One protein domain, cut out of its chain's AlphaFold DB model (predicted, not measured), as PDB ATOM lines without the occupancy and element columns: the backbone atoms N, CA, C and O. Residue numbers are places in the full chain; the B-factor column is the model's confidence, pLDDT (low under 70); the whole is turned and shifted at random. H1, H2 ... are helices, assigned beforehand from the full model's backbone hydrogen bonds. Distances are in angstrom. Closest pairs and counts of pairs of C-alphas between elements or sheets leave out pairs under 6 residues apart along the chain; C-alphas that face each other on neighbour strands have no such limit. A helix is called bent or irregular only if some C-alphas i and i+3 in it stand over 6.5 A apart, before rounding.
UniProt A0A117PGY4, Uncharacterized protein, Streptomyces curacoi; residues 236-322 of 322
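What this domain is: This is residues 236 to 322 of the 322 residues of an uncharacterized protein of Streptomyces curacoi (UniProt A0A117PGY4). Three helices, H3, H4 and H6, stand with their centres in a triangle, H3 and H4 both packing on H6, and at the beginning of H6 the last residues of the short H1 and the first residues of the short H2 meet it, each making a corner with it, with the four-residue H5 next to H2. After H6 the chain folds back as an unnamed tail, residues 312 to 322, which runs toward H5 and past it. The printed part has 87 residues with six named helices, H1 to H6 in that order, and no named strand; the class is all helix. The whole is compact, with a radius of gyration of the C-alphas of 12.8 A and spans of 34 by 32 by 23 A.

Where its parts are: Begin at Ala 236 and read on to C-alpha 242 at (139.944, 47.627, 25.535), where H1, residues 242 to 247, starts. H2 is residues 250 to 255; H1 and H2 each measure 8.6 A from first to last C-alpha. Next find C-alpha 266 at (131.640, 49.829, 32.931); from there H3, the longest helix, runs 15.5 A to residue 276. H4, residues 280 to 287, is 10.5 A long. H5, residues 296 to 299, is neither bent nor irregular, but only just: its first and last C-alphas are 6.1 A apart. H6, residues 302 to 311, runs 14.2 A and ends at C-alpha 311, at (152.387, 60.924, 28.966).

How they stand to each other: Look first at H6, the hub, which touches H1, H2, H3 and H4. H3 runs the same way as H6 at a shallow tilt of 26 degrees, and their closest C-alphas, those of Leu 276 and Ala 310, are 5.8 A apart. H4 runs the opposite way to H6 at a steep tilt of 35.5 degrees, only just past shallow; C-alphas 282 and 310 are closest, at 4.8 A. H1 is about perpendicular to H6, at 77 degrees, with C-alphas 246 and 303 closest at 4.1 A. H2 is about perpendicular too, at 74 degrees, with C-alphas 250 and 302 closest at 4.0 A. The packing of the helices is mostly crossed. H1 touches H3, with C-alphas 242 and 271 closest at 5.9 A. H2 and H5 only just touch, with 3 pairs of C-alphas within 8 A; the closest are 251 and 298, at 6.5 A. Among the pairs that stay apart are H1 and H4, and H3 and H5. In H1, H2, H3, H4 and H6 every O i to N i+4 pair is within hydrogen-bond range; H5 is too short for one.

The domain as a whole: The C-alphas farthest apart, those of Asn 278 and Arg 322, are 38.6 A apart. The printed part has no cut, and no link is long. It ends at the chain's last residue, Arg 322. Its mean pLDDT is 90.2, and residues 321 to 322 are under 70.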
ATOM      1  N   ALA A 236     127.349  47.874  23.670       90.44
ATOM      2  CA  ALA A 236     126.358  46.855  24.008       90.44
ATOM      3  C   ALA A 236     126.824  45.417  23.703       90.44
ATOM      4  O   ALA A 236     126.172  44.462  24.131       90.44
ATOM      5  N   LEU A 237     127.937  45.238  22.981       91.12
ATOM      6  CA  LEU A 237     128.495  43.917  22.712       91.12
ATOM      7  C   LEU A 237     129.059  43.273  23.991       91.12
ATOM      8  O   LEU A 237     129.790  43.927  24.738       91.12
ATOM      9  N   PRO A 238     128.823  41.967  24.210       83.94
ATOM     10  CA  PRO A 238     129.285  41.273  25.414       83.94
ATOM     11  C   PRO A 238     130.816  41.194  25.522       83.94
ATOM     12  O   PRO A 238     131.349  41.193  26.627       83.94
ATOM     13  N   ASN A 239     131.526  41.184  24.388       81.69
ATOM     14  CA  ASN A 239     132.982  41.018  24.314       81.69
ATOM     15  C   ASN A 239     133.684  42.297  23.820       81.69
ATOM     16  O   ASN A 239     134.539  42.250  22.938       81.69
ATOM     17  N   CYS A 240     133.296  43.464  24.338       88.31
ATOM     18  CA  CYS A 240     133.919  44.732  23.952       88.31
ATOM     19  C   CYS A 240     135.354  44.830  24.513       88.31
ATOM     20  O   CYS A 240     135.544  44.942  25.726       88.31
ATOM     21  N   THR A 241     136.366  44.777  23.641       92.06
ATOM     22  CA  THR A 241     137.785  44.786  24.042       92.06
ATOM     23  C   THR A 241     138.292  46.195  24.388       92.06
ATOM     24  O   THR A 241     137.781  47.186  23.852       92.06
ATOM     25  N   PRO A 242     139.325  46.332  25.243       93.06
ATOM     26  CA  PRO A 242     139.944  47.627  25.535       93.06
ATOM     27  C   PRO A 242     140.465  48.347  24.284       93.06
ATOM     28  O   PRO A 242     140.378  49.571  24.192       93.06
ATOM     29  N   GLU A 243     140.983  47.604  23.305       94.81
ATOM     30  CA  GLU A 243     141.462  48.132  22.025       94.81
ATOM     31  C   GLU A 243     140.319  48.777  21.235       94.81
ATOM     32  O   GLU A 243     140.459  49.897  20.738       94.81
ATOM     33  N   LEU A 244     139.164  48.109  21.180       96.25
ATOM     34  CA  LEU A 244     137.971  48.633  20.527       96.25
ATOM     35  C   LEU A 244     137.427  49.866  21.257       96.25
ATOM     36  O   LEU A 244     137.113  50.868  20.615       96.25
ATOM     37  N   VAL A 245     137.396  49.842  22.593       96.19
ATOM     38  CA  VAL A 245     137.002  51.003  23.410       96.19
ATOM     39  C   VAL A 245     137.922  52.198  23.155       96.19
ATOM     40  O   VAL A 245     137.448  53.321  22.985       96.19
ATOM     41  N   ARG A 246     139.236  51.975  23.074       96.62
ATOM     42  CA  ARG A 246     140.222  53.019  22.754       96.62
ATOM     43  C   ARG A 246     140.053  53.576  21.339       96.62
ATOM     44  O   ARG A 246     140.360  54.748  21.122       96.62
ATOM     45  N   ALA A 247     139.562  52.780  20.393       96.56
ATOM     46  CA  ALA A 247     139.291  53.231  19.030       96.56
ATOM     47  C   ALA A 247     138.034  54.111  18.916       96.56
ATOM     48  O   ALA A 247     137.910  54.857  17.942       96.56
ATOM     49  N   LEU A 248     137.117  54.062  19.892       96.12
ATOM     50  CA  LEU A 248     135.891  54.859  19.871       96.12
ATOM     51  C   LEU A 248     136.182  56.368  19.959       96.12
ATOM     52  O   LEU A 248     137.142  56.793  20.613       96.12
ATOM     53  N   PRO A 249     135.324  57.213  19.362       95.06
ATOM     54  CA  PRO A 249     135.400  58.656  19.546       95.06
ATOM     55  C   PRO A 249     135.225  59.046  21.016       95.06
ATOM     56  O   PRO A 249     134.217  58.708  21.638       95.06
ATOM     57  N   ALA A 250     136.193  59.789  21.551       94.94
ATOM     58  CA  ALA A 250     136.367  60.042  22.978       94.94
ATOM     59  C   ALA A 250     135.116  60.631  23.636       94.94
ATOM     60  O   ALA A 250     134.631  60.079  24.618       94.94
ATOM     61  N   TRP A 251     134.550  61.698  23.061       93.56
ATOM     62  CA  TRP A 251     133.341  62.320  23.605       93.56
ATOM     63  C   TRP A 251     132.189  61.316  23.692       93.56
ATOM     64  O   TRP A 251     131.619  61.124  24.758       93.56
ATOM     65  N   SER A 252     131.887  60.627  22.588       93.31
ATOM     66  CA  SER A 252     130.791  59.658  22.545       93.31
ATOM     67  C   SER A 252     131.016  58.491  23.510       93.31
ATOM     68  O   SER A 252     130.080  58.114  24.208       93.31
ATOM     69  N   ALA A 253     132.235  57.952  23.602       94.38
ATOM     70  CA  ALA A 253     132.555  56.861  24.524       94.38
ATOM     71  C   ALA A 253     132.351  57.258  25.995       94.38
ATOM     72  O   ALA A 253     131.848  56.460  26.780       94.38
ATOM     73  N   LEU A 254     132.710  58.493  26.359       92.12
ATOM     74  CA  LEU A 254     132.586  59.003  27.727       92.12
ATOM     75  C   LEU A 254     131.152  59.415  28.086       92.12
ATOM     76  O   LEU A 254     130.780  59.346  29.256       92.12
ATOM     77  N   THR A 255     130.343  59.834  27.108       89.44
ATOM     78  CA  THR A 255     128.957  60.268  27.353       89.44
ATOM     79  C   THR A 255     127.923  59.158  27.218       89.44
ATOM     80  O   THR A 255     126.818  59.300  27.744       89.44
ATOM     81  N   VAL A 256     128.229  58.065  26.509       85.56
ATOM     82  CA  VAL A 256     127.342  56.895  26.474       85.56
ATOM     83  C   VAL A 256     127.322  56.274  27.872       85.56
ATOM     84  O   VAL A 256     128.299  55.696  28.343       85.56
ATOM     85  N   GLY A 257     126.195  56.463  28.562       77.25
ATOM     86  CA  GLY A 257     125.997  55.990  29.927       77.25
ATOM     87  C   GLY A 257     125.939  54.463  30.044       77.25
ATOM     88  O   GLY A 257     125.730  53.744  29.068       77.25
ATOM     89  N   GLY A 258     126.116  53.979  31.270       75.44
ATOM     90  CA  GLY A 258     125.942  52.582  31.655       75.44
ATOM     91  C   GLY A 258     124.474  52.194  31.850       75.44
ATOM     92  O   GLY A 258     123.552  52.963  31.583       75.44
ATOM     93  N   ALA A 259     124.249  50.984  32.369       73.31
ATOM     94  CA  ALA A 259     122.910  50.404  32.542       73.31
ATOM     95  C   ALA A 259     121.964  51.234  33.433       73.31
ATOM     96  O   ALA A 259     120.748  51.059  33.378       73.31
ATOM     97  N   ARG A 260     122.506  52.126  34.271       75.00
ATOM     98  CA  ARG A 260     121.732  53.046  35.110       75.00
ATOM     99  C   ARG A 260     121.942  54.481  34.649       75.00
ATOM    100  O   ARG A 260     123.056  54.880  34.305       75.00
ATOM    101  N   HIS A 261     120.878  55.275  34.702       74.50
ATOM    102  CA  HIS A 261     120.961  56.699  34.400       74.50
ATOM    103  C   HIS A 261     122.024  57.384  35.273       74.50
ATOM    104  O   HIS A 261     122.100  57.126  36.474       74.50
ATOM    105  N   GLY A 262     122.861  58.223  34.659       75.44
ATOM    106  CA  GLY A 262     123.942  58.932  35.347       75.44
ATOM    107  C   GLY A 262     125.163  58.080  35.712       75.44
ATOM    108  O   GLY A 262     126.048  58.575  36.401       75.44
ATOM    109  N   THR A 263     125.243  56.819  35.268       83.00
ATOM    110  CA  THR A 263     126.441  55.982  35.464       83.00
ATOM    111  C   THR A 263     127.293  55.933  34.203       83.00
ATOM    112  O   THR A 263     126.760  55.971  33.096       83.00
ATOM    113  N   ALA A 264     128.615  55.841  34.358       86.12
ATOM    114  CA  ALA A 264     129.523  55.594  33.242       86.12
ATOM    115  C   ALA A 264     129.395  54.145  32.749       86.12
ATOM    116  O   ALA A 264     129.087  53.237  33.526       86.12
ATOM    117  N   HIS A 265     129.666  53.911  31.465       92.00
ATOM    118  CA  HIS A 265     129.755  52.553  30.940       92.00
ATOM    119  C   HIS A 265     130.922  51.795  31.595       92.00
ATOM    120  O   HIS A 265     132.049  52.293  31.630       92.00
ATOM    121  N   THR A 266     130.681  50.581  32.097       91.88
ATOM    122  CA  THR A 266     131.640  49.829  32.931       91.88
ATOM    123  C   THR A 266     132.955  49.533  32.209       91.88
ATOM    124  O   THR A 266     134.030  49.743  32.775       91.88
ATOM    125  N   THR A 267     132.893  49.114  30.944       93.00
ATOM    126  CA  THR A 267     134.088  48.827  30.127       93.00
ATOM    127  C   THR A 267     134.889  50.091  29.810       93.00
ATOM    128  O   THR A 267     136.120  50.067  29.816       93.00
ATOM    129  N   VAL A 268     134.204  51.219  29.586       95.19
ATOM    130  CA  VAL A 268     134.859  52.509  29.327       95.19
ATOM    131  C   VAL A 268     135.560  52.985  30.591       95.19
ATOM    132  O   VAL A 268     136.755  53.262  30.550       95.19
ATOM    133  N   ALA A 269     134.857  52.987  31.727       93.75
ATOM    134  CA  ALA A 269     135.424  53.358  33.019       93.75
ATOM    135  C   ALA A 269     136.652  52.503  33.364       93.75
ATOM    136  O   ALA A 269     137.695  53.046  33.713       93.75
ATOM    137  N   SER A 270     136.563  51.182  33.178       94.62
ATOM    138  CA  SER A 270     137.688  50.265  33.411       94.62
ATOM    139  C   SER A 270     138.880  50.578  32.499       94.62
ATOM    140  O   SER A 270     140.016  50.611  32.961       94.62
ATOM    141  N   THR A 271     138.636  50.874  31.219       95.94
ATOM    142  CA  THR A 271     139.695  51.227  30.255       95.94
ATOM    143  C   THR A 271     140.398  52.534  30.628       95.94
ATOM    144  O   THR A 271     141.621  52.620  30.523       95.94
ATOM    145  N   VAL A 272     139.642  53.541  31.081       96.00
ATOM    146  CA  VAL A 272     140.181  54.833  31.535       96.00
ATOM    147  C   VAL A 272     140.976  54.663  32.832       96.00
ATOM    148  O   VAL A 272     142.110  55.126  32.906       96.00
ATOM    149  N   LEU A 273     140.432  53.937  33.817       95.56
ATOM    150  CA  LEU A 273     141.103  53.653  35.092       95.56
ATOM    151  C   LEU A 273     142.435  52.923  34.886       95.56
ATOM    152  O   LEU A 273     143.433  53.292  35.492       95.56
ATOM    153  N   ILE A 274     142.475  51.924  34.000       95.44
ATOM    154  CA  ILE A 274     143.715  51.205  33.674       95.44
ATOM    155  C   ILE A 274     144.726  52.126  32.979       95.44
ATOM    156  O   ILE A 274     145.923  52.015  33.226       95.44
ATOM    157  N   ALA A 275     144.268  53.016  32.095       95.00
ATOM    158  CA  ALA A 275     145.155  53.886  31.329       95.00
ATOM    159  C   ALA A 275     145.779  55.013  32.168       95.00
ATOM    160  O   ALA A 275     146.937  55.352  31.938       95.00
ATOM    161  N   LEU A 276     145.022  55.589  33.104       95.38
ATOM    162  CA  LEU A 276     145.473  56.713  33.934       95.38
ATOM    163  C   LEU A 276     146.021  56.262  35.295       95.38
ATOM    164  O   LEU A 276     146.815  56.978  35.896       95.38
ATOM    165  N   SER A 277     145.661  55.063  35.770       93.50
ATOM    166  CA  SER A 277     146.075  54.548  37.080       93.50
ATOM    167  C   SER A 277     145.755  55.553  38.207       93.50
ATOM    168  O   SER A 277     144.777  56.299  38.125       93.50
ATOM    169  N   ASN A 278     146.569  55.579  39.262       93.19
ATOM    170  CA  ASN A 278     146.492  56.540  40.367       93.19
ATOM    171  C   ASN A 278     147.331  57.816  40.110       93.19
ATOM    172  O   ASN A 278     147.879  58.381  41.053       93.19
ATOM    173  N   ASP A 279     147.507  58.230  38.850       96.00
ATOM    174  CA  ASP A 279     148.250  59.446  38.488       96.00
ATOM    175  C   ASP A 279     147.304  60.659  38.443       96.00
ATOM    176  O   ASP A 279     146.601  60.891  37.454       96.00
ATOM    177  N   ASP A 280     147.280  61.437  39.528       96.44
ATOM    178  CA  ASP A 280     146.429  62.628  39.665       96.44
ATOM    179  C   ASP A 280     146.700  63.686  38.581       96.44
ATOM    180  O   ASP A 280     145.769  64.347  38.106       96.44
ATOM    181  N   ASP A 281     147.948  63.819  38.122       96.06
ATOM    182  CA  ASP A 281     148.300  64.757  37.054       96.06
ATOM    183  C   ASP A 281     147.748  64.279  35.709       96.06
ATOM    184  O   ASP A 281     147.315  65.090  34.883       96.06
ATOM    185  N   ALA A 282     147.759  62.967  35.454       95.81
ATOM    186  CA  ALA A 282     147.146  62.383  34.260       95.81
ATOM    187  C   ALA A 282     145.623  62.568  34.269       95.81
ATOM    188  O   ALA A 282     145.045  62.922  33.238       95.81
ATOM    189  N   TRP A 283     144.978  62.414  35.430       97.06
ATOM    190  CA  TRP A 283     143.554  62.711  35.608       97.06
ATOM    191  C   TRP A 283     143.227  64.186  35.376       97.06
ATOM    192  O   TRP A 283     142.287  64.497  34.639       97.06
ATOM    193  N   SER A 284     144.023  65.094  35.944       96.19
ATOM    194  CA  SER A 284     143.874  66.542  35.761       96.19
ATOM    195  C   SER A 284     144.001  66.936  34.285       96.19
ATOM    196  O   SER A 284     143.128  67.614  33.735       96.19
ATOM    197  N   ARG A 285     145.022  66.416  33.587       95.69
ATOM    198  CA  ARG A 285     145.184  66.593  32.135       95.69
ATOM    199  C   ARG A 285     143.987  66.030  31.374       95.69
ATOM    200  O   ARG A 285     143.394  66.748  30.571       95.69
ATOM    201  N   PHE A 286     143.583  64.789  31.643       96.38
ATOM    202  CA  PHE A 286     142.454  64.144  30.966       96.38
ATOM    203  C   PHE A 286     141.142  64.931  31.113       96.38
ATOM    204  O   PHE A 286     140.400  65.065  30.139       96.38
ATOM    205  N   ALA A 287     140.882  65.520  32.283       93.88
ATOM    206  CA  ALA A 287     139.706  66.359  32.521       93.88
ATOM    207  C   ALA A 287     139.666  67.623  31.638       93.88
ATOM    208  O   ALA A 287     138.589  68.137  31.344       93.88
ATOM    209  N   THR A 288     140.824  68.096  31.167       93.38
ATOM    210  CA  THR A 288     140.951  69.238  30.239       93.38
ATOM    211  C   THR A 288     140.943  68.835  28.756       93.38
ATOM    212  O   THR A 288     141.305  69.635  27.891       93.38
ATOM    213  N   SER A 289     140.543  67.596  28.443       90.50
ATOM    214  CA  SER A 289     140.528  67.060  27.079       90.50
ATOM    215  C   SER A 289     139.770  67.959  26.085       90.50
ATOM    216  O   SER A 289     138.659  68.408  26.376       90.50
ATOM    217  N   PRO A 290     140.296  68.157  24.859       91.50
ATOM    218  CA  PRO A 290     139.629  68.937  23.816       91.50
ATOM    219  C   PRO A 290     138.526  68.157  23.079       91.50
ATOM    220  O   PRO A 290     137.927  68.684  22.131       91.50
ATOM    221  N   ALA A 291     138.282  66.892  23.444       92.12
ATOM    222  CA  ALA A 291     137.230  66.080  22.847       92.12
ATOM    223  C   ALA A 291     135.865  66.741  23.073       92.12
ATOM    224  O   ALA A 291     135.512  67.101  24.190       92.12
ATOM    225  N   SER A 292     135.087  66.902  22.005       89.25
ATOM    226  CA  SER A 292     133.819  67.630  22.062       89.25
ATOM    227  C   SER A 292     132.712  66.908  21.304       89.25
ATOM    228  O   SER A 292     132.946  65.969  20.545       89.25
ATOM    229  N   TYR A 293     131.476  67.361  21.488       86.44
ATOM    230  CA  TYR A 293     130.319  66.795  20.801       86.44
ATOM    231  C   TYR A 293     130.327  67.030  19.276       86.44
ATOM    232  O   TYR A 293     129.784  66.223  18.516       86.44
ATOM    233  N   SER A 294     130.938  68.115  18.793       84.88
ATOM    234  CA  SER A 294     130.827  68.552  17.395       84.88
ATOM    235  C   SER A 294     132.121  69.146  16.841       84.88
ATOM    236  O   SER A 294     132.967  69.621  17.585       84.88
ATOM    237  N   GLY A 295     132.252  69.188  15.515       83.81
ATOM    238  CA  GLY A 295     133.433  69.741  14.852       83.81
ATOM    239  C   GLY A 295     134.604  68.751  14.770       83.81
ATOM    240  O   GLY A 295     134.416  67.548  14.969       83.81
ATOM    241  N   PRO A 296     135.818  69.223  14.433       85.75
ATOM    242  CA  PRO A 296     136.965  68.346  14.192       85.75
ATOM    243  C   PRO A 296     137.358  67.497  15.407       85.75
ATOM    244  O   PRO A 296     137.670  66.317  15.246       85.75
ATOM    245  N   THR A 297     137.295  68.056  16.622       90.56
ATOM    246  CA  THR A 297     137.694  67.339  17.845       90.56
ATOM    247  C   THR A 297     136.686  66.284  18.303       90.56
ATOM    248  O   THR A 297     137.011  65.454  19.149       90.56
ATOM    249  N   ALA A 298     135.499  66.231  17.691       89.81
ATOM    250  CA  ALA A 298     134.520  65.172  17.934       89.81
ATOM    251  C   ALA A 298     134.946  63.794  17.403       89.81
ATOM    252  O   ALA A 298     134.272  62.794  17.649       89.81
ATOM    253  N   TRP A 299     136.058  63.749  16.668       91.06
ATOM    254  CA  TRP A 299     136.641  62.548  16.075       91.06
ATOM    255  C   TRP A 299     137.965  62.141  16.721       91.06
ATOM    256  O   TRP A 299     138.623  61.230  16.220       91.06
ATOM    257  N   LEU A 300     138.374  62.805  17.807       93.94
ATOM    258  CA  LEU A 300     139.506  62.340  18.604       93.94
ATOM    259  C   LEU A 300     139.161  60.982  19.208       93.94
ATOM    260  O   LEU A 300     138.080  60.814  19.772       93.94
ATOM    261  N   ARG A 301     140.067  60.015  19.074       95.31
ATOM    262  CA  ARG A 301     139.889  58.670  19.623       95.31
ATOM    263  C   ARG A 301     140.223  58.669  21.106       95.31
ATOM    264  O   ARG A 301     141.146  59.365  21.534       95.31
ATOM    265  N   LEU A 302     139.494  57.876  21.885       96.75
ATOM    266  CA  LEU A 302     139.689  57.787  23.330       96.75
ATOM    267  C   LEU A 302     141.124  57.376  23.685       96.75
ATOM    268  O   LEU A 302     141.725  57.971  24.571       96.75
ATOM    269  N   GLY A 303     141.699  56.413  22.961       96.50
ATOM    270  CA  GLY A 303     143.068  55.948  23.176       96.50
ATOM    271  C   GLY A 303     144.120  57.038  22.978       96.50
ATOM    272  O   GLY A 303     145.009  57.170  23.814       96.50
ATOM    273  N   ASP A 304     143.984  57.855  21.929       95.94
ATOM    274  CA  ASP A 304     144.928  58.943  21.639       95.94
ATOM    275  C   ASP A 304     144.873  60.022  22.739       95.94
ATOM    276  O   ASP A 304     145.902  60.529  23.181       95.94
ATOM    277  N   VAL A 305     143.665  60.338  23.224       96.69
ATOM    278  CA  VAL A 305     143.458  61.285  24.333       96.69
ATOM    279  C   VAL A 305     144.020  60.730  25.644       96.69
ATOM    280  O   VAL A 305     144.706  61.453  26.360       96.69
ATOM    281  N   LEU A 306     143.762  59.456  25.957       97.06
ATOM    282  CA  LEU A 306     144.287  58.806  27.162       97.06
ATOM    283  C   LEU A 306     145.814  58.736  27.146       97.06
ATOM    284  O   LEU A 306     146.444  58.988  28.167       97.06
ATOM    285  N   GLN A 307     146.416  58.436  25.994       96.25
ATOM    286  CA  GLN A 307     147.866  58.410  25.857       96.25
ATOM    287  C   GLN A 307     148.478  59.797  26.083       96.25
ATOM    288  O   GLN A 307     149.437  59.908  26.848       96.25
ATOM    289  N   ALA A 308     147.930  60.838  25.448       96.31
ATOM    290  CA  ALA A 308     148.416  62.204  25.628       96.31
ATOM    291  C   ALA A 308     148.286  62.653  27.092       96.31
ATOM    292  O   ALA A 308     149.232  63.197  27.663       96.31
ATOM    293  N   ALA A 309     147.155  62.330  27.732       96.31
ATOM    294  CA  ALA A 309     146.922  62.619  29.141       96.31
ATOM    295  C   ALA A 309     147.880  61.864  30.069       96.31
ATOM    296  O   ALA A 309     148.407  62.477  30.984       96.31
ATOM    297  N   ALA A 310     148.157  60.580  29.828       95.12
ATOM    298  CA  ALA A 310     149.092  59.805  30.644       95.12
ATOM    299  C   ALA A 310     150.536  60.321  30.496       95.12
ATOM    300  O   ALA A 310     151.231  60.561  31.482       95.12
ATOM    301  N   LYS A 311     150.987  60.566  29.261       94.50
ATOM    302  CA  LYS A 311     152.387  60.924  28.966       94.50
ATOM    303  C   LYS A 311     152.717  62.410  29.098       94.50
ATOM    304  O   LYS A 311     153.883  62.752  29.244       94.50
ATOM    305  N   GLY A 312     151.716  63.285  29.051       91.56
ATOM    306  CA  GLY A 312     151.917  64.742  29.141       91.56
ATOM    307  C   GLY A 312     152.311  65.347  27.812       91.56
ATOM    308  O   GLY A 312     152.999  66.360  27.762       91.56
ATOM    309  N   GLU A 313     151.889  64.684  26.743       93.06
ATOM    310  CA  GLU A 313     152.120  65.105  25.373       93.06
ATOM    311  C   GLU A 313     151.058  66.134  24.958       93.06
ATOM    312  O   GLU A 313     149.999  66.264  25.580       93.06
ATOM    313  N   GLU A 314     151.332  66.868  23.879       92.31
ATOM    314  CA  GLU A 314     150.324  67.721  23.255       92.31
ATOM    315  C   GLU A 314     149.097  66.903  22.830       92.31
ATOM    316  O   GLU A 314     149.197  65.737  22.436       92.31
ATOM    317  N   TRP A 315     147.922  67.536  22.862       94.00
ATOM    318  CA  TRP A 315     146.696  66.871  22.444       94.00
ATOM    319  C   TRP A 315     146.762  66.406  20.982       94.00
ATOM    320  O   TRP A 315     147.248  67.142  20.116       94.00
ATOM    321  N   PRO A 316     146.215  65.215  20.674       92.25
ATOM    322  CA  PRO A 316     146.206  64.703  19.314       92.25
ATOM    323  C   PRO A 316     145.465  65.664  18.385       92.25
ATOM    324  O   PRO A 316     144.399  66.195  18.709       92.25
ATOM    325  N   LYS A 317     146.023  65.871  17.191       89.12
ATOM    326  CA  LYS A 317     145.372  66.687  16.165       89.12
ATOM    327  C   LYS A 317     144.132  65.955  15.645       89.12
ATOM    328  O   LYS A 317     144.199  64.750  15.392       89.12
ATOM    329  N   PRO A 318     143.004  66.656  15.446       83.44
ATOM    330  CA  PRO A 318     141.825  66.038  14.870       83.44
ATOM    331  C   PRO A 318     142.116  65.547  13.444       83.44
ATOM    332  O   PRO A 318     142.880  66.190  12.720       83.44
ATOM    333  N   PRO A 319     141.500  64.434  13.007       76.38
ATOM    334  CA  PRO A 319     141.698  63.932  11.654       76.38
ATOM    335  C   PRO A 319     141.292  64.989  10.615       76.38
ATOM    336  O   PRO A 319     140.325  65.736  10.812       76.38
ATOM    337  N   ASN A 320     142.026  65.060   9.502       70.38
ATOM    338  CA  ASN A 320     141.769  66.043   8.448       70.38
ATOM    339  C   ASN A 320     140.343  65.904   7.888       70.38
ATOM    340  O   ASN A 320     139.825  64.802   7.712       70.38
ATOM    341  N   THR A 321     139.706  67.038   7.594       55.62
ATOM    342  CA  THR A 321     138.462  67.119   6.818       55.62
ATOM    343  C   THR A 321     138.752  66.747   5.363       55.62
ATOM    344  O   THR A 321     139.141  67.608   4.577       55.62
ATOM    345  N   ARG A 322     138.608  65.472   5.008       47.38
ATOM    346  CA  ARG A 322     138.354  65.047   3.627       47.38
ATOM    347  C   ARG A 322     137.024  64.323   3.584       47.38
ATOM    348  O   ARG A 322     136.749  63.585   4.558       47.38
TER     349      ARG A 322